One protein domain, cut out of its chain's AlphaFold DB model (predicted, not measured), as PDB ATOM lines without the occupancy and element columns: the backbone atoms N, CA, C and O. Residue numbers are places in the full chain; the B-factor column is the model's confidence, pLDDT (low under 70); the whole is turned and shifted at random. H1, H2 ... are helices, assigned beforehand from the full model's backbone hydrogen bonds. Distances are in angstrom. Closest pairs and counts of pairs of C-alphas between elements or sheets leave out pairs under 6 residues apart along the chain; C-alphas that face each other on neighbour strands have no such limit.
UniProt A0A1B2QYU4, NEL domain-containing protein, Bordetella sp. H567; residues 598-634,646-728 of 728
ATOM      1  N   PRO A 598     136.592  81.887 161.075       90.88
ATOM      2  CA  PRO A 598     137.186  82.134 162.395       90.88
ATOM      3  C   PRO A 598     138.717  82.204 162.352       90.88
ATOM      4  O   PRO A 598     139.326  83.049 162.999       90.88
ATOM      5  N   ARG A 599     139.361  81.421 161.475       89.88
ATOM      6  CA  ARG A 599     140.819  81.473 161.258       89.88
ATOM      7  C   ARG A 599     141.324  82.840 160.777       89.88
ATOM      8  O   ARG A 599     142.472  83.191 161.055       89.88
ATOM      9  N   LEU A 600     140.520  83.588 160.016       87.62
ATOM     10  CA  LEU A 600     140.852  84.959 159.609       87.62
ATOM     11  C   LEU A 600     140.750  85.913 160.798       87.62
ATOM     12  O   LEU A 600     141.662  86.716 160.988       87.62
ATOM     13  N   ALA A 601     139.691  85.788 161.602       88.06
ATOM     14  CA  ALA A 601     139.494  86.593 162.802       88.06
ATOM     15  C   ALA A 601     140.599  86.347 163.841       88.06
ATOM     16  O   ALA A 601     141.269  87.291 164.249       88.06
ATOM     17  N   GLU A 602     140.902  85.086 164.156       89.00
ATOM     18  CA  GLU A 602     142.018  84.724 165.037       89.00
ATOM     19  C   GLU A 602     143.349  85.280 164.532       89.00
ATOM     20  O   GLU A 602     144.205  85.697 165.306       89.00
ATOM     21  N   ARG A 603     143.570  85.281 163.212       88.25
ATOM     22  CA  ARG A 603     144.795  85.841 162.640       88.25
ATOM     23  C   ARG A 603     144.841  87.361 162.779       88.25
ATOM     24  O   ARG A 603     145.920  87.893 163.033       88.25
ATOM     25  N   ALA A 604     143.711  88.043 162.612       87.12
ATOM     26  CA  ALA A 604     143.597  89.476 162.855       87.12
ATOM     27  C   ALA A 604     143.870  89.808 164.333       87.12
ATOM     28  O   ALA A 604     144.635  90.733 164.610       87.12
ATOM     29  N   ASP A 605     143.340  89.004 165.256       86.00
ATOM     30  CA  ASP A 605     143.588  89.123 166.695       86.00
ATOM     31  C   ASP A 605     145.074  88.849 167.018       86.00
ATOM     32  O   ASP A 605     145.724  89.681 167.647       86.00
ATOM     33  N   ARG A 606     145.700  87.819 166.423       84.88
ATOM     34  CA  ARG A 606     147.160  87.589 166.524       84.88
ATOM     35  C   ARG A 606     147.996  88.746 165.975       84.88
ATOM     36  O   ARG A 606     149.080  89.021 166.492       84.88
ATOM     37  N   TRP A 607     147.562  89.409 164.898       84.69
ATOM     38  CA  TRP A 607     148.243  90.614 164.411       84.69
ATOM     39  C   TRP A 607     148.119  91.758 165.406       84.69
ATOM     40  O   TRP A 607     149.123  92.439 165.619       84.69
ATOM     41  N   ARG A 608     146.939  91.941 166.011       83.44
ATOM     42  CA  ARG A 608     146.719  92.912 167.084       83.44
ATOM     43  C   ARG A 608     147.682  92.601 168.227       83.44
ATOM     44  O   ARG A 608     148.624  93.357 168.423       83.44
ATOM     45  N   ASP A 609     147.611  91.431 168.842       79.69
ATOM     46  CA  ASP A 609     148.483  91.062 169.966       79.69
ATOM     47  C   ASP A 609     149.971  91.240 169.650       79.69
ATOM     48  O   ASP A 609     150.740  91.778 170.450       79.69
ATOM     49  N   HIS A 610     150.401  90.866 168.442       75.88
ATOM     50  CA  HIS A 610     151.789  91.061 168.041       75.88
ATOM     51  C   HIS A 610     152.184  92.541 167.920       75.88
ATOM     52  O   HIS A 610     153.338  92.901 168.144       75.88
ATOM     53  N   ILE A 611     151.268  93.421 167.535       73.75
ATOM     54  CA  ILE A 611     151.538  94.851 167.392       73.75
ATOM     55  C   ILE A 611     151.582  95.555 168.756       73.75
ATOM     56  O   ILE A 611     152.496  96.364 168.971       73.75
ATOM     57  N   TYR A 612     150.647  95.232 169.656       73.62
ATOM     58  CA  TYR A 612     150.520  95.877 170.969       73.62
ATOM     59  C   TYR A 612     151.482  95.287 171.999       73.62
ATOM     60  O   TYR A 612     152.127  96.048 172.709       73.62
ATOM     61  N   ASN A 613     151.663  93.962 172.017       68.00
ATOM     62  CA  ASN A 613     152.323  93.274 173.133       68.00
ATOM     63  C   ASN A 613     153.705  92.711 172.776       68.00
ATOM     64  O   ASN A 613     154.550  92.518 173.652       68.00
ATOM     65  N   HIS A 614     154.006  92.459 171.495       70.62
ATOM     66  CA  HIS A 614     155.287  91.837 171.150       70.62
ATOM     67  C   HIS A 614     156.470  92.813 171.260       70.62
ATOM     68  O   HIS A 614     156.738  93.627 170.371       70.62
ATOM     69  N   ARG A 615     157.253  92.646 172.330       64.69
ATOM     70  CA  ARG A 615     158.514  93.365 172.606       64.69
ATOM     71  C   ARG A 615     159.755  92.734 171.954       64.69
ATOM     72  O   ARG A 615     160.861  93.264 172.048       64.69
ATOM     73  N   GLY A 616     159.574  91.624 171.234       65.25
ATOM     74  CA  GLY A 616     160.635  90.878 170.551       65.25
ATOM     75  C   GLY A 616     161.050  89.595 171.279       65.25
ATOM     76  O   GLY A 616     160.797  89.418 172.467       65.25
ATOM     77  N   ARG A 617     161.713  88.681 170.553       64.25
ATOM     78  CA  ARG A 617     162.119  87.362 171.084       64.25
ATOM     79  C   ARG A 617     163.073  87.459 172.275       64.25
ATOM     80  O   ARG A 617     162.940  86.683 173.204       64.25
ATOM     81  N   VAL A 618     163.999  88.419 172.249       56.81
ATOM     82  CA  VAL A 618     164.989  88.611 173.322       56.81
ATOM     83  C   VAL A 618     164.308  89.011 174.632       56.81
ATOM     84  O   VAL A 618     164.638  88.441 175.663       56.81
ATOM     85  N   TYR A 619     163.308  89.901 174.582       63.44
ATOM     86  CA  TYR A 619     162.517  90.266 175.761       63.44
ATOM     87  C   TYR A 619     161.813  89.045 176.352       63.44
ATOM     88  O   TYR A 619     162.005  88.746 177.517       63.44
ATOM     89  N   GLY A 620     161.077  88.283 175.536       61.84
ATOM     90  CA  GLY A 620     160.353  87.101 176.022       61.84
ATOM     91  C   GLY A 620     161.255  85.950 176.489       61.84
ATOM     92  O   GLY A 620     160.794  85.065 177.205       61.84
ATOM     93  N   THR A 621     162.525  85.911 176.075       63.91
ATOM     94  CA  THR A 621     163.514  84.988 176.653       63.91
ATOM     95  C   THR A 621     164.009  85.501 178.001       63.91
ATOM     96  O   THR A 621     164.072  84.714 178.935       63.91
ATOM     97  N   LEU A 622     164.323  86.796 178.117       59.03
ATOM     98  CA  LEU A 622     164.763  87.410 179.374       59.03
ATOM     99  C   LEU A 622     163.671  87.351 180.446       59.03
ATOM    100  O   LEU A 622     163.947  86.946 181.564       59.03
ATOM    101  N   ASP A 623     162.437  87.676 180.078       61.41
ATOM    102  CA  ASP A 623     161.264  87.671 180.953       61.41
ATOM    103  C   ASP A 623     160.962  86.271 181.515       61.41
ATOM    104  O   ASP A 623     160.784  86.111 182.718       61.41
ATOM    105  N   ARG A 624     161.048  85.226 180.676       71.06
ATOM    106  CA  ARG A 624     160.936  83.826 181.132       71.06
ATOM    107  C   ARG A 624     162.105  83.374 181.998       71.06
ATOM    108  O   ARG A 624     161.911  82.565 182.894       71.06
ATOM    109  N   LEU A 625     163.316  83.845 181.705       67.12
ATOM    110  CA  LEU A 625     164.514  83.476 182.463       67.12
ATOM    111  C   LEU A 625     164.522  84.153 183.841       67.12
ATOM    112  O   LEU A 625     165.014  83.570 184.799       67.12
ATOM    113  N   MET A 626     163.947  85.354 183.936       62.97
ATOM    114  CA  MET A 626     163.836  86.128 185.175       62.97
ATOM    115  C   MET A 626     162.542  85.849 185.957       62.97
ATOM    116  O   MET A 626     162.427  86.317 187.083       62.97
ATOM    117  N   GLY A 627     161.582  85.102 185.392       65.75
ATOM    118  CA  GLY A 627     160.307  84.782 186.047       65.75
ATOM    119  C   GLY A 627     159.435  86.011 186.320       65.75
ATOM    120  O   GLY A 627     158.751  86.060 187.333       65.75
ATOM    121  N   THR A 628     159.514  87.034 185.465       62.75
ATOM    122  CA  THR A 628     158.885  88.343 185.711       62.75
ATOM    123  C   THR A 628     157.490  88.491 185.100       62.75
ATOM    124  O   THR A 628     156.917  89.565 185.218       62.75
ATOM    125  N   ASP A 629     156.946  87.461 184.440       64.31
ATOM    126  CA  ASP A 629     155.583  87.416 183.871       64.31
ATOM    127  C   ASP A 629     155.141  88.711 183.160       64.31
ATOM    128  O   ASP A 629     154.075  89.278 183.390       64.31
ATOM    129  N   GLY A 630     155.994  89.222 182.271       59.44
ATOM    130  CA  GLY A 630     155.758  90.430 181.485       59.44
ATOM    131  C   GLY A 630     156.169  91.732 182.176       59.44
ATOM    132  O   GLY A 630     156.241  92.769 181.506       59.44
ATOM    133  N   GLN A 631     156.517  91.688 183.462       58.72
ATOM    134  CA  GLN A 631     156.847  92.833 184.313       58.72
ATOM    135  C   GLN A 631     158.346  93.156 184.388       58.72
ATOM    136  O   GLN A 631     158.750  93.972 185.209       58.72
ATOM    137  N   LEU A 632     159.177  92.607 183.493       56.53
ATOM    138  CA  LEU A 632     160.634  92.836 183.457       56.53
ATOM    139  C   LEU A 632     161.057  94.325 183.526       56.53
ATOM    140  O   LEU A 632     162.171  94.634 183.941       56.53
ATOM    141  N   PHE A 633     160.186  95.248 183.096       54.44
ATOM    142  CA  PHE A 633     160.390  96.703 183.173       54.44
ATOM    143  C   PHE A 633     159.263  97.456 183.900       54.44
ATOM    144  O   PHE A 633     159.168  98.676 183.760       54.44
ATOM    145  N   ALA A 634     158.379  96.759 184.619       49.00
ATOM    146  CA  ALA A 634     157.448  97.426 185.519       49.00
ATOM    147  C   ALA A 634     158.259  97.994 186.690       49.00
ATOM    148  O   ALA A 634     159.164  97.331 187.199       49.00
ATOM    149  N   VAL A 646     166.406 104.662 181.675       42.25
ATOM    150  CA  VAL A 646     165.664 105.016 180.456       42.25
ATOM    151  C   VAL A 646     165.205 103.711 179.814       42.25
ATOM    152  O   VAL A 646     166.037 102.867 179.484       42.25
ATOM    153  N   GLY A 647     163.891 103.538 179.627       48.69
ATOM    154  CA  GLY A 647     163.315 102.318 179.055       48.69
ATOM    155  C   GLY A 647     164.016 101.920 177.741       48.69
ATOM    156  O   GLY A 647     164.031 102.729 176.802       48.69
ATOM    157  N   PRO A 648     164.614 100.717 177.637       54.69
ATOM    158  CA  PRO A 648     165.434 100.346 176.491       54.69
ATOM    159  C   PRO A 648     164.610 100.351 175.195       54.69
ATOM    160  O   PRO A 648     163.811  99.450 174.936       54.69
ATOM    161  N   ARG A 649     164.824 101.366 174.338       54.16
ATOM    162  CA  ARG A 649     164.117 101.575 173.050       54.16
ATOM    163  C   ARG A 649     164.065 100.318 172.165       54.16
ATOM    164  O   ARG A 649     163.146 100.165 171.365       54.16
ATOM    165  N   MET A 650     165.036  99.418 172.317       53.75
ATOM    166  CA  MET A 650     165.129  98.140 171.607       53.75
ATOM    167  C   MET A 650     163.991  97.149 171.918       53.75
ATOM    168  O   MET A 650     163.632  96.375 171.031       53.75
ATOM    169  N   PHE A 651     163.391  97.204 173.113       56.94
ATOM    170  CA  PHE A 651     162.280  96.330 173.521       56.94
ATOM    171  C   PHE A 651     160.907  96.986 173.372       56.94
ATOM    172  O   PHE A 651     159.904  96.406 173.774       56.94
ATOM    173  N   ARG A 652     160.835  98.180 172.768       63.66
ATOM    174  CA  ARG A 652     159.551  98.837 172.511       63.66
ATOM    175  C   ARG A 652     158.687  98.009 171.575       63.66
ATOM    176  O   ARG A 652     159.187  97.481 170.569       63.66
ATOM    177  N   THR A 653     157.395  97.963 171.868       70.00
ATOM    178  CA  THR A 653     156.393  97.303 171.026       70.00
ATOM    179  C   THR A 653     156.281  98.024 169.682       70.00
ATOM    180  O   THR A 653     156.847  99.107 169.463       70.00
ATOM    181  N   ARG A 654     155.603  97.416 168.703       75.56
ATOM    182  CA  ARG A 654     155.453  98.062 167.392       75.56
ATOM    183  C   ARG A 654     154.563  99.301 167.491       75.56
ATOM    184  O   ARG A 654     154.887 100.298 166.843       75.56
ATOM    185  N   PHE A 655     153.510  99.224 168.303       73.69
ATOM    186  CA  PHE A 655     152.637 100.338 168.668       73.69
ATOM    187  C   PHE A 655     153.434 101.526 169.201       73.69
ATOM    188  O   PHE A 655     153.437 102.599 168.601       73.69
ATOM    189  N   GLU A 656     154.237 101.290 170.234       70.25
ATOM    190  CA  GLU A 656     155.091 102.296 170.858       70.25
ATOM    191  C   GLU A 656     156.014 103.007 169.854       70.25
ATOM    192  O   GLU A 656     156.123 104.232 169.858       70.25
ATOM    193  N   ARG A 657     156.651 102.263 168.944       74.81
ATOM    194  CA  ARG A 657     157.535 102.866 167.929       74.81
ATOM    195  C   ARG A 657     156.783 103.731 166.918       74.81
ATOM    196  O   ARG A 657     157.377 104.643 166.347       74.81
ATOM    197  N   LEU A 658     155.519 103.421 166.634       76.88
ATOM    198  CA  LEU A 658     154.695 104.219 165.726       76.88
ATOM    199  C   LEU A 658     154.167 105.481 166.407       76.88
ATOM    200  O   LEU A 658     154.185 106.532 165.770       76.88
ATOM    201  N   VAL A 659     153.828 105.405 167.697       74.75
ATOM    202  CA  VAL A 659     153.562 106.583 168.538       74.75
ATOM    203  C   VAL A 659     154.775 107.514 168.548       74.75
ATOM    204  O   VAL A 659     154.638 108.680 168.199       74.75
ATOM    205  N   ASP A 660     155.980 106.990 168.805       74.06
ATOM    206  CA  ASP A 660     157.218 107.791 168.760       74.06
ATOM    207  C   ASP A 660     157.432 108.464 167.408       74.06
ATOM    208  O   ASP A 660     157.830 109.623 167.334       74.06
ATOM    209  N   LYS A 661     157.183 107.729 166.320       80.00
ATOM    210  CA  LYS A 661     157.348 108.257 164.968       80.00
ATOM    211  C   LYS A 661     156.359 109.392 164.691       80.00
ATOM    212  O   LYS A 661     156.732 110.359 164.034       80.00
ATOM    213  N   ARG A 662     155.112 109.269 165.159       81.25
ATOM    214  CA  ARG A 662     154.069 110.287 164.975       81.25
ATOM    215  C   ARG A 662     154.331 111.520 165.838       81.25
ATOM    216  O   ARG A 662     154.188 112.622 165.321       81.25
ATOM    217  N   LEU A 663     154.794 111.340 167.076       74.56
ATOM    218  CA  LEU A 663     155.257 112.429 167.946       74.56
ATOM    219  C   LEU A 663     156.433 113.184 167.312       74.56
ATOM    220  O   LEU A 663     156.355 114.394 167.119       74.56
ATOM    221  N   ALA A 664     157.461 112.459 166.857       78.25
ATOM    222  CA  ALA A 664     158.632 113.052 166.214       78.25
ATOM    223  C   ALA A 664     158.288 113.829 164.930       78.25
ATOM    224  O   ALA A 664     158.908 114.848 164.648       78.25
ATOM    225  N   ALA A 665     157.288 113.378 164.163       80.94
ATOM    226  CA  ALA A 665     156.819 114.085 162.970       80.94
ATOM    227  C   ALA A 665     156.165 115.446 163.280       80.94
ATOM    228  O   ALA A 665     156.136 116.304 162.405       80.94
ATOM    229  N   HIS A 666     155.678 115.643 164.508       77.00
ATOM    230  CA  HIS A 666     155.093 116.901 164.983       77.00
ATOM    231  C   HIS A 666     156.049 117.674 165.910       77.00
ATOM    232  O   HIS A 666     155.644 118.657 166.518       77.00
ATOM    233  N   GLY A 667     157.312 117.239 166.034       75.31
ATOM    234  CA  GLY A 667     158.302 117.870 166.915       75.31
ATOM    235  C   GLY A 667     158.062 117.650 168.413       75.31
ATOM    236  O   GLY A 667     158.638 118.371 169.219       75.31
ATOM    237  N   LEU A 668     157.231 116.673 168.787       75.06
ATOM    238  CA  LEU A 668     156.823 116.399 170.169       75.06
ATOM    239  C   LEU A 668     157.538 115.159 170.721       75.06
ATOM    240  O   LEU A 668     157.988 114.289 169.967       75.06
ATOM    241  N   ASP A 669     157.620 115.059 172.047       68.56
ATOM    242  CA  ASP A 669     158.149 113.890 172.747       68.56
ATOM    243  C   ASP A 669     157.087 113.224 173.641       68.56
ATOM    244  O   ASP A 669     155.961 113.696 173.771       68.56
ATOM    245  N   ARG A 670     157.427 112.076 174.238       55.03
ATOM    246  CA  ARG A 670     156.523 111.373 175.165       55.03
ATOM    247  C   ARG A 670     156.436 112.015 176.554       55.03
ATOM    248  O   ARG A 670     155.606 111.577 177.341       55.03
ATOM    249  N   GLY A 671     157.342 112.934 176.879       52.38
ATOM    250  CA  GLY A 671     157.384 113.633 178.164       52.38
ATOM    251  C   GLY A 671     156.500 114.877 178.186       52.38
ATOM    252  O   GLY A 671     156.292 115.447 179.248       52.38
ATOM    253  N   THR A 672     155.973 115.279 177.029       54.75
ATOM    254  CA  THR A 672     155.046 116.396 176.896       54.75
ATOM    255  C   THR A 672     153.681 115.981 177.472       54.75
ATOM    256  O   THR A 672     153.069 115.050 176.929       54.75
ATOM    257  N   PRO A 673     153.199 116.611 178.562       52.41
ATOM    258  CA  PRO A 673     151.878 116.316 179.114       52.41
ATOM    259  C   PRO A 673     150.779 116.580 178.067       52.41
ATOM    260  O   PRO A 673     150.956 117.388 177.158       52.41
ATOM    261  N   ASP A 674     149.680 115.829 178.146       63.19
ATOM    262  CA  ASP A 674     148.454 115.965 177.330       63.19
ATOM    263  C   ASP A 674     148.529 115.630 175.825       63.19
ATOM    264  O   ASP A 674     147.505 115.573 175.143       63.19
ATOM    265  N   VAL A 675     149.705 115.291 175.283       68.94
ATOM    266  CA  VAL A 675     149.863 114.933 173.853       68.94
ATOM    267  C   VAL A 675     149.751 113.423 173.600       68.94
ATOM    268  O   VAL A 675     149.346 112.977 172.519       68.94
ATOM    269  N   LEU A 676     150.105 112.600 174.589       66.12
ATOM    270  CA  LEU A 676     150.216 111.152 174.415       66.12
ATOM    271  C   LEU A 676     148.861 110.455 174.153       66.12
ATOM    272  O   LEU A 676     148.802 109.675 173.196       66.12
ATOM    273  N   PRO A 677     147.765 110.730 174.898       73.25
ATOM    274  CA  PRO A 677     146.490 110.041 174.676       73.25
ATOM    275  C   PRO A 677     145.890 110.265 173.272       73.25
ATOM    276  O   PRO A 677     145.529 109.275 172.626       73.25
ATOM    277  N   PRO A 678     145.833 111.500 172.720       75.06
ATOM    278  CA  PRO A 678     145.376 111.726 171.346       75.06
ATOM    279  C   PRO A 678     146.220 110.994 170.293       75.06
ATOM    280  O   PRO A 678     145.674 110.398 169.363       75.06
ATOM    281  N   VAL A 679     147.549 110.991 170.443       70.25
ATOM    282  CA  VAL A 679     148.450 110.329 169.486       70.25
ATOM    283  C   VAL A 679     148.323 108.809 169.561       70.25
ATOM    284  O   VAL A 679     148.299 108.150 168.520       70.25
ATOM    285  N   CYS A 680     148.197 108.243 170.764       71.06
ATOM    286  CA  CYS A 680     147.925 106.822 170.957       71.06
ATOM    287  C   CYS A 680     146.605 106.411 170.296       71.06
ATOM    288  O   CYS A 680     146.611 105.455 169.523       71.06
ATOM    289  N   ARG A 681     145.517 107.168 170.503       77.44
ATOM    290  CA  ARG A 681     144.222 106.925 169.838       77.44
ATOM    291  C   ARG A 681     144.326 106.988 168.314       77.44
ATOM    292  O   ARG A 681     143.779 106.138 167.620       77.44
ATOM    293  N   ALA A 682     145.063 107.960 167.774       77.88
ATOM    294  CA  ALA A 682     145.248 108.081 166.330       77.88
ATOM    295  C   ALA A 682     146.043 106.902 165.736       77.88
ATOM    296  O   ALA A 682     145.684 106.377 164.685       77.88
ATOM    297  N   VAL A 683     147.114 106.463 166.409       75.88
ATOM    298  CA  VAL A 683     147.899 105.290 165.985       75.88
ATOM    299  C   VAL A 683     147.079 104.006 166.094       75.88
ATOM    300  O   VAL A 683     147.151 103.171 165.193       75.88
ATOM    301  N   ASP A 684     146.288 103.862 167.155       81.69
ATOM    302  CA  ASP A 684     145.362 102.746 167.342       81.69
ATOM    303  C   ASP A 684     144.358 102.654 166.184       81.69
ATOM    304  O   ASP A 684     144.279 101.624 165.508       81.69
ATOM    305  N   LYS A 685     143.698 103.772 165.856       83.81
ATOM    306  CA  LYS A 685     142.751 103.868 164.737       83.81
ATOM    307  C   LYS A 685     143.386 103.454 163.406       83.81
ATOM    308  O   LYS A 685     142.810 102.640 162.682       83.81
ATOM    309  N   ASP A 686     144.590 103.946 163.104       83.25
ATOM    310  CA  ASP A 686     145.317 103.594 161.874       83.25
ATOM    311  C   ASP A 686     145.644 102.092 161.804       83.25
ATOM    312  O   ASP A 686     145.581 101.467 160.737       83.25
ATOM    313  N   MET A 687     145.998 101.487 162.940       84.06
ATOM    314  CA  MET A 687     146.313 100.062 163.028       84.06
ATOM    315  C   MET A 687     145.082  99.185 162.865       84.06
ATOM    316  O   MET A 687     145.119  98.231 162.084       84.06
ATOM    317  N   GLN A 688     143.997  99.516 163.565       85.19
ATOM    318  CA  GLN A 688     142.727  98.810 163.447       85.19
ATOM    319  C   GLN A 688     142.212  98.889 162.009       85.19
ATOM    320  O   GLN A 688     141.866  97.858 161.433       85.19
ATOM    321  N   ALA A 689     142.272 100.067 161.378       84.31
ATOM    322  CA  ALA A 689     141.914 100.230 159.973       84.31
ATOM    323  C   ALA A 689     142.763  99.328 159.057       84.31
ATOM    324  O   ALA A 689     142.223  98.618 158.211       84.31
ATOM    325  N   LEU A 690     144.088  99.281 159.244       84.38
ATOM    326  CA  LEU A 690     144.976  98.440 158.432       84.38
ATOM    327  C   LEU A 690     144.687  96.935 158.589       84.38
ATOM    328  O   LEU A 690     144.681  96.195 157.595       84.38
ATOM    329  N   ILE A 691     144.459  96.479 159.826       85.06
ATOM    330  CA  ILE A 691     144.117  95.085 160.140       85.06
ATOM    331  C   ILE A 691     142.767  94.729 159.516       85.06
ATOM    332  O   ILE A 691     142.685  93.743 158.776       85.06
ATOM    333  N   ARG A 692     141.731  95.542 159.748       86.50
ATOM    334  CA  ARG A 692     140.373  95.300 159.245       86.50
ATOM    335  C   ARG A 692     140.318  95.312 157.716       86.50
ATOM    336  O   ARG A 692     139.826  94.347 157.141       86.50
ATOM    337  N   LYS A 693     140.946  96.289 157.042       86.25
ATOM    338  CA  LYS A 693     141.049  96.329 155.564       86.25
ATOM    339  C   LYS A 693     141.716  95.079 155.001       86.25
ATOM    340  O   LYS A 693     141.280  94.513 154.001       86.25
ATOM    341  N   THR A 694     142.789  94.621 155.647       85.12
ATOM    342  CA  THR A 694     143.489  93.405 155.207       85.12
ATOM    343  C   THR A 694     142.625  92.164 155.395       85.12
ATOM    344  O   THR A 694     142.604  91.315 154.506       85.12
ATOM    345  N   THR A 695     141.916  92.080 156.518       86.81
ATOM    346  CA  THR A 695     141.036  90.957 156.858       86.81
ATOM    347  C   THR A 695     139.847  90.892 155.902       86.81
ATOM    348  O   THR A 695     139.628  89.845 155.301       86.81
ATOM    349  N   ALA A 696     139.170  92.020 155.661       86.38
ATOM    350  CA  ALA A 696     138.086  92.133 154.686       86.38
ATOM    351  C   ALA A 696     138.550  91.718 153.282       86.38
ATOM    352  O   ALA A 696     137.913  90.899 152.631       86.38
ATOM    353  N   ARG A 697     139.721  92.179 152.828       84.25
ATOM    354  CA  ARG A 697     140.253  91.775 151.517       84.25
ATOM    355  C   ARG A 697     140.554  90.278 151.426       84.25
ATOM    356  O   ARG A 697     140.289  89.653 150.404       84.25
ATOM    357  N   GLU A 698     141.171  89.697 152.453       84.94
ATOM    358  CA  GLU A 698     141.455  88.258 152.462       84.94
ATOM    359  C   GLU A 698     140.172  87.424 152.530       84.94
ATOM    360  O   GLU A 698     140.120  86.373 151.897       84.94
ATOM    361  N   PHE A 699     139.146  87.921 153.220       87.56
ATOM    362  CA  PHE A 699     137.808  87.341 153.232       87.56
ATOM    363  C   PHE A 699     137.171  87.351 151.836       87.56
ATOM    364  O   PHE A 699     136.814  86.297 151.320       87.56
ATOM    365  N   LEU A 700     137.128  88.505 151.165       84.25
ATOM    366  CA  LEU A 700     136.583  88.616 149.806       84.25
ATOM    367  C   LEU A 700     137.300  87.686 148.818       84.25
ATOM    368  O   LEU A 700     136.660  86.967 148.054       84.25
ATOM    369  N   ASN A 701     138.634  87.634 148.887       84.62
ATOM    370  CA  ASN A 701     139.438  86.738 148.055       84.62
ATOM    371  C   ASN A 701     139.169  85.255 148.345       84.62
ATOM    372  O   ASN A 701     139.175  84.450 147.418       84.62
ATOM    373  N   MET A 702     138.958  84.886 149.613       83.62
ATOM    374  CA  MET A 702     138.660  83.509 150.022       83.62
ATOM    375  C   MET A 702     137.348  83.009 149.414       83.62
ATOM    376  O   MET A 702     137.279  81.857 148.995       83.62
ATOM    377  N   TYR A 703     136.345  83.884 149.324       81.75
ATOM    378  CA  TYR A 703     135.015  83.561 148.805       81.75
ATOM    379  C   TYR A 703     134.809  83.962 147.335       81.75
ATOM    380  O   TYR A 703     133.701  83.858 146.817       81.75
ATOM    381  N   GLY A 704     135.863  84.404 146.636       77.81
ATOM    382  CA  GLY A 704     135.792  84.766 145.216       77.81
ATOM    383  C   GLY A 704     134.917  85.989 144.914       77.81
ATOM    384  O   GLY A 704     134.497  86.169 143.770       77.81
ATOM    385  N   LEU A 705     134.656  86.830 145.916       77.19
ATOM    386  CA  LEU A 705     133.846  88.039 145.801       77.19
ATOM    387  C   LEU A 705     134.691  89.120 145.118       77.19
ATOM    388  O   LEU A 705     135.538  89.768 145.739       77.19
ATOM    389  N   LYS A 706     134.533  89.256 143.799       63.03
ATOM    390  CA  LYS A 706     135.276  90.238 143.005       63.03
ATOM    391  C   LYS A 706     134.678  91.625 143.213       63.03
ATOM    392  O   LYS A 706     133.629  91.926 142.663       63.03
ATOM    393  N   LEU A 707     135.389  92.471 143.946       58.06
ATOM    394  CA  LEU A 707     135.219  93.917 143.825       58.06
ATOM    395  C   LEU A 707     135.864  94.399 142.525       58.06
ATOM    396  O   LEU A 707     136.847  93.798 142.073       58.06
ATOM    397  N   GLU A 708     135.318  95.459 141.924       50.62
ATOM    398  CA  GLU A 708     135.918  96.093 140.747       50.62
ATOM    399  C   GLU A 708     137.425  96.335 140.972       50.62
ATOM    400  O   GLU A 708     137.879  96.694 142.063       50.62
ATOM    401  N   GLN A 709     138.220  96.068 139.931       42.22
ATOM    402  CA  GLN A 709     139.686  95.937 139.982       42.22
ATOM    403  C   GLN A 709     140.431  97.145 140.584       42.22
ATOM    404  O   GLN A 709     141.576  96.987 141.005       42.22
ATOM    405  N   ALA A 710     139.794  98.315 140.685       42.06
ATOM    406  CA  ALA A 710     140.371  99.546 141.230       42.06
ATOM    407  C   ALA A 710     140.772  99.459 142.721       42.06
ATOM    408  O   ALA A 710     141.609 100.229 143.180       42.06
ATOM    409  N   ILE A 711     140.241  98.488 143.472       46.09
ATOM    410  CA  ILE A 711     140.441  98.368 144.929       46.09
ATOM    411  C   ILE A 711     141.665  97.492 145.296       46.09
ATOM    412  O   ILE A 711     142.066  97.392 146.461       46.09
ATOM    413  N   GLN A 712     142.307  96.842 144.317       47.22
ATOM    414  CA  GLN A 712     143.308  95.800 144.584       47.22
ATOM    415  C   GLN A 712     144.654  96.318 145.139       47.22
ATOM    416  O   GLN A 712     145.314  95.572 145.873       47.22
ATOM    417  N   ASP A 713     145.008  97.593 144.926       49.25
ATOM    418  CA  ASP A 713     146.348  98.134 145.216       49.25
ATOM    419  C   ASP A 713     146.377  99.324 146.197       49.25
ATOM    420  O   ASP A 713     147.017 100.347 145.957       49.25
ATOM    421  N   ILE A 714     145.767  99.182 147.381       51.97
ATOM    422  CA  ILE A 714     146.109 100.071 148.507       51.97
ATOM    423  C   ILE A 714     147.465  99.642 149.090       51.97
ATOM    424  O   ILE A 714     147.657  98.511 149.566       51.97
ATOM    425  N   ASP A 715     148.423 100.566 149.047       59.31
ATOM    426  CA  ASP A 715     149.836 100.319 149.304       59.31
ATOM    427  C   ASP A 715     150.115 100.006 150.788       59.31
ATOM    428  O   ASP A 715     150.345 100.875 151.629       59.31
ATOM    429  N   GLN A 716     150.061  98.720 151.156       64.88
ATOM    430  CA  GLN A 716     150.316  98.320 152.542       64.88
ATOM    431  C   GLN A 716     151.770  98.608 152.945       64.88
ATOM    432  O   GLN A 716     152.700  98.248 152.206       64.88
ATOM    433  N   PRO A 717     152.013  99.113 154.170       70.94
ATOM    434  CA  PRO A 717     153.364  99.360 154.644       70.94
ATOM    435  C   PRO A 717     154.233  98.098 154.571       70.94
ATOM    436  O   PRO A 717     153.829  97.011 154.996       70.94
ATOM    437  N   ARG A 718     155.483  98.240 154.104       75.44
ATOM    438  CA  ARG A 718     156.441  97.117 153.973       75.44
ATOM    439  C   ARG A 718     156.589  96.294 155.258       75.44
ATOM    440  O   ARG A 718     156.814  95.087 155.196       75.44
ATOM    441  N   TRP A 719     156.467  96.932 156.422       76.75
ATOM    442  CA  TRP A 719     156.549  96.255 157.717       76.75
ATOM    443  C   TRP A 719     155.358  95.324 157.970       76.75
ATOM    444  O   TRP A 719     155.556  94.213 158.459       76.75
ATOM    445  N   PHE A 720     154.152  95.732 157.577       76.06
ATOM    446  CA  PHE A 720     152.939  94.942 157.751       76.06
ATOM    447  C   PHE A 720     152.916  93.761 156.771       76.06
ATOM    448  O   PHE A 720     152.642  92.632 157.170       76.06
ATOM    449  N   LYS A 721     153.384  93.967 155.526       77.94
ATOM    450  CA  LYS A 721     153.621  92.878 154.552       77.94
ATOM    451  C   LYS A 721     154.555  91.788 155.119       77.94
ATOM    452  O   LYS A 721     154.340  90.602 154.877       77.94
ATOM    453  N   ARG A 722     155.589  92.166 155.890       75.62
ATOM    454  CA  ARG A 722     156.502  91.218 156.567       75.62
ATOM    455  C   ARG A 722     155.845  90.512 157.755       75.62
ATOM    456  O   ARG A 722     156.058  89.314 157.906       75.62
ATOM    457  N   LEU A 723     155.065  91.227 158.569       75.44
ATOM    458  CA  LEU A 723     154.300  90.641 159.676       75.44
ATOM    459  C   LEU A 723     153.323  89.576 159.162       75.44
ATOM    460  O   LEU A 723     153.337  88.447 159.645       75.44
ATOM    461  N   ARG A 724     152.579  89.895 158.095       75.00
ATOM    462  CA  ARG A 724     151.640  88.976 157.439       75.00
ATOM    463  C   ARG A 724     152.292  87.657 157.023       75.00
ATOM    464  O   ARG A 724     151.670  86.613 157.136       75.00
ATOM    465  N   LYS A 725     153.543  87.689 156.547       75.94
ATOM    466  CA  LYS A 725     154.297  86.479 156.172       75.94
ATOM    467  C   LYS A 725     154.767  85.650 157.372       75.94
ATOM    468  O   LYS A 725     155.010  84.469 157.193       75.94
ATOM    469  N   LYS A 726     154.944  86.260 158.548       70.12
ATOM    470  CA  LYS A 726     155.444  85.590 159.763       70.12
ATOM    471  C   LYS A 726     154.345  84.963 160.621       70.12
ATOM    472  O   LYS A 726     154.655  84.078 161.404       70.12
ATOM    473  N   VAL A 727     153.123  85.489 160.530       64.06
ATOM    474  CA  VAL A 727     151.939  85.052 161.304       64.06
ATOM    475  C   VAL A 727     150.963  84.234 160.426       64.06
ATOM    476  O   VAL A 727     149.882  83.855 160.872       64.06
ATOM    477  N   ARG A 728     151.333  83.989 159.160       57.44
ATOM    478  CA  ARG A 728     150.770  82.920 158.322       57.44
ATOM    479  C   ARG A 728     151.357  81.596 158.766       57.44
ATOM    480  O   ARG A 728     150.570  80.631 158.757       57.44
TER     481      ARG A 728
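Overview. This is residues 598 to 634 and 646 to 728 of the 728 residues of the protein "NEL domain-containing protein" of Bordetella sp. H567 (UniProt A0A1B2QYU4). A long helix, H4, has H1 side by side with its later part and H3 crossing its early part, and the end of H1 meets the start of H3 at a corner. H5 comes back near H1 and H4 on the long loop after H4, while H2 lies off to one end and touches no helix. The printed part has 120 residues with five named helices, in the order H1, H2, H3, H4, H5, and no named strand; the class is all helix. The whole is loose, with a radius of gyration of the C-alphas of 17.1 A, and flat, spanning 50 by 37 by 20 A.

Along the chain. H1 is residues 598 to 612, 21.0 A from first to last C-alpha, beginning at C-alpha 598 at (137.186, 82.134, 162.395). H2 is residues 617 to 626, 14.2 A long. H3 is residues 654 to 665, 16.7 A long. H4, the longest helix, is residues 676 to 702 and runs 38.6 A, from C-alpha 676 at (150.216, 111.152, 174.415) to C-alpha 702 at (138.660, 83.509, 150.022). H5 is residues 718 to 726, 12.9 A long, and ends at C-alpha 726 at (155.444, 85.590, 159.763).

Arrangement. H1 and H4 touch at a shallow tilt of 26 degrees, opposite ways; H4 does so with residues 688 to 699 alone, and the closest C-alphas are those of Ala 604 and Ile 691, 6.3 A apart. H3 touches H4 at a steep tilt of 57 degrees, opposite ways, with residues 679 to 684 of H4 alone; the closest C-alphas, of Val 659 and Cys 680, are 6.1 A apart. H1 and H3 touch only at their ends, at a steep tilt of 54 degrees, with the C-alphas of Ile 611 and Arg 654 closest at 5.1 A. H5 and H1 are close but not clearly touching: their closest C-alphas, of Trp 607 and Leu 723, are 7.7 A apart. H4 and H5 are near each other, with 5 pairs of C-alphas within 10 A. H2 is apart from H1, H3, H4 and H5. In H1, H2, H3, H4 and H5 every O i to N i+4 pair is within hydrogen-bond range.

Size, cuts and confidence. The two C-alphas farthest apart, of Met 626 and Glu 708, are 53.4 A from each other. Residues 635 to 645 are not printed, and C-alphas 634 and 646 are 12.3 A apart across this cut, which lies in the link from H2 to H3. The link from H1 to H2 is tight, that from H3 to H4 is short, and that from H4 to H5, residues 703 to 717, is long. The mean pLDDT of the printed part is 71.0; 48 residues are under 70, among them residues 615 to 623, 625 to 634, 646 to 652, 669 to 676 and 706 to 716. Arg 728 is the chain's last residue.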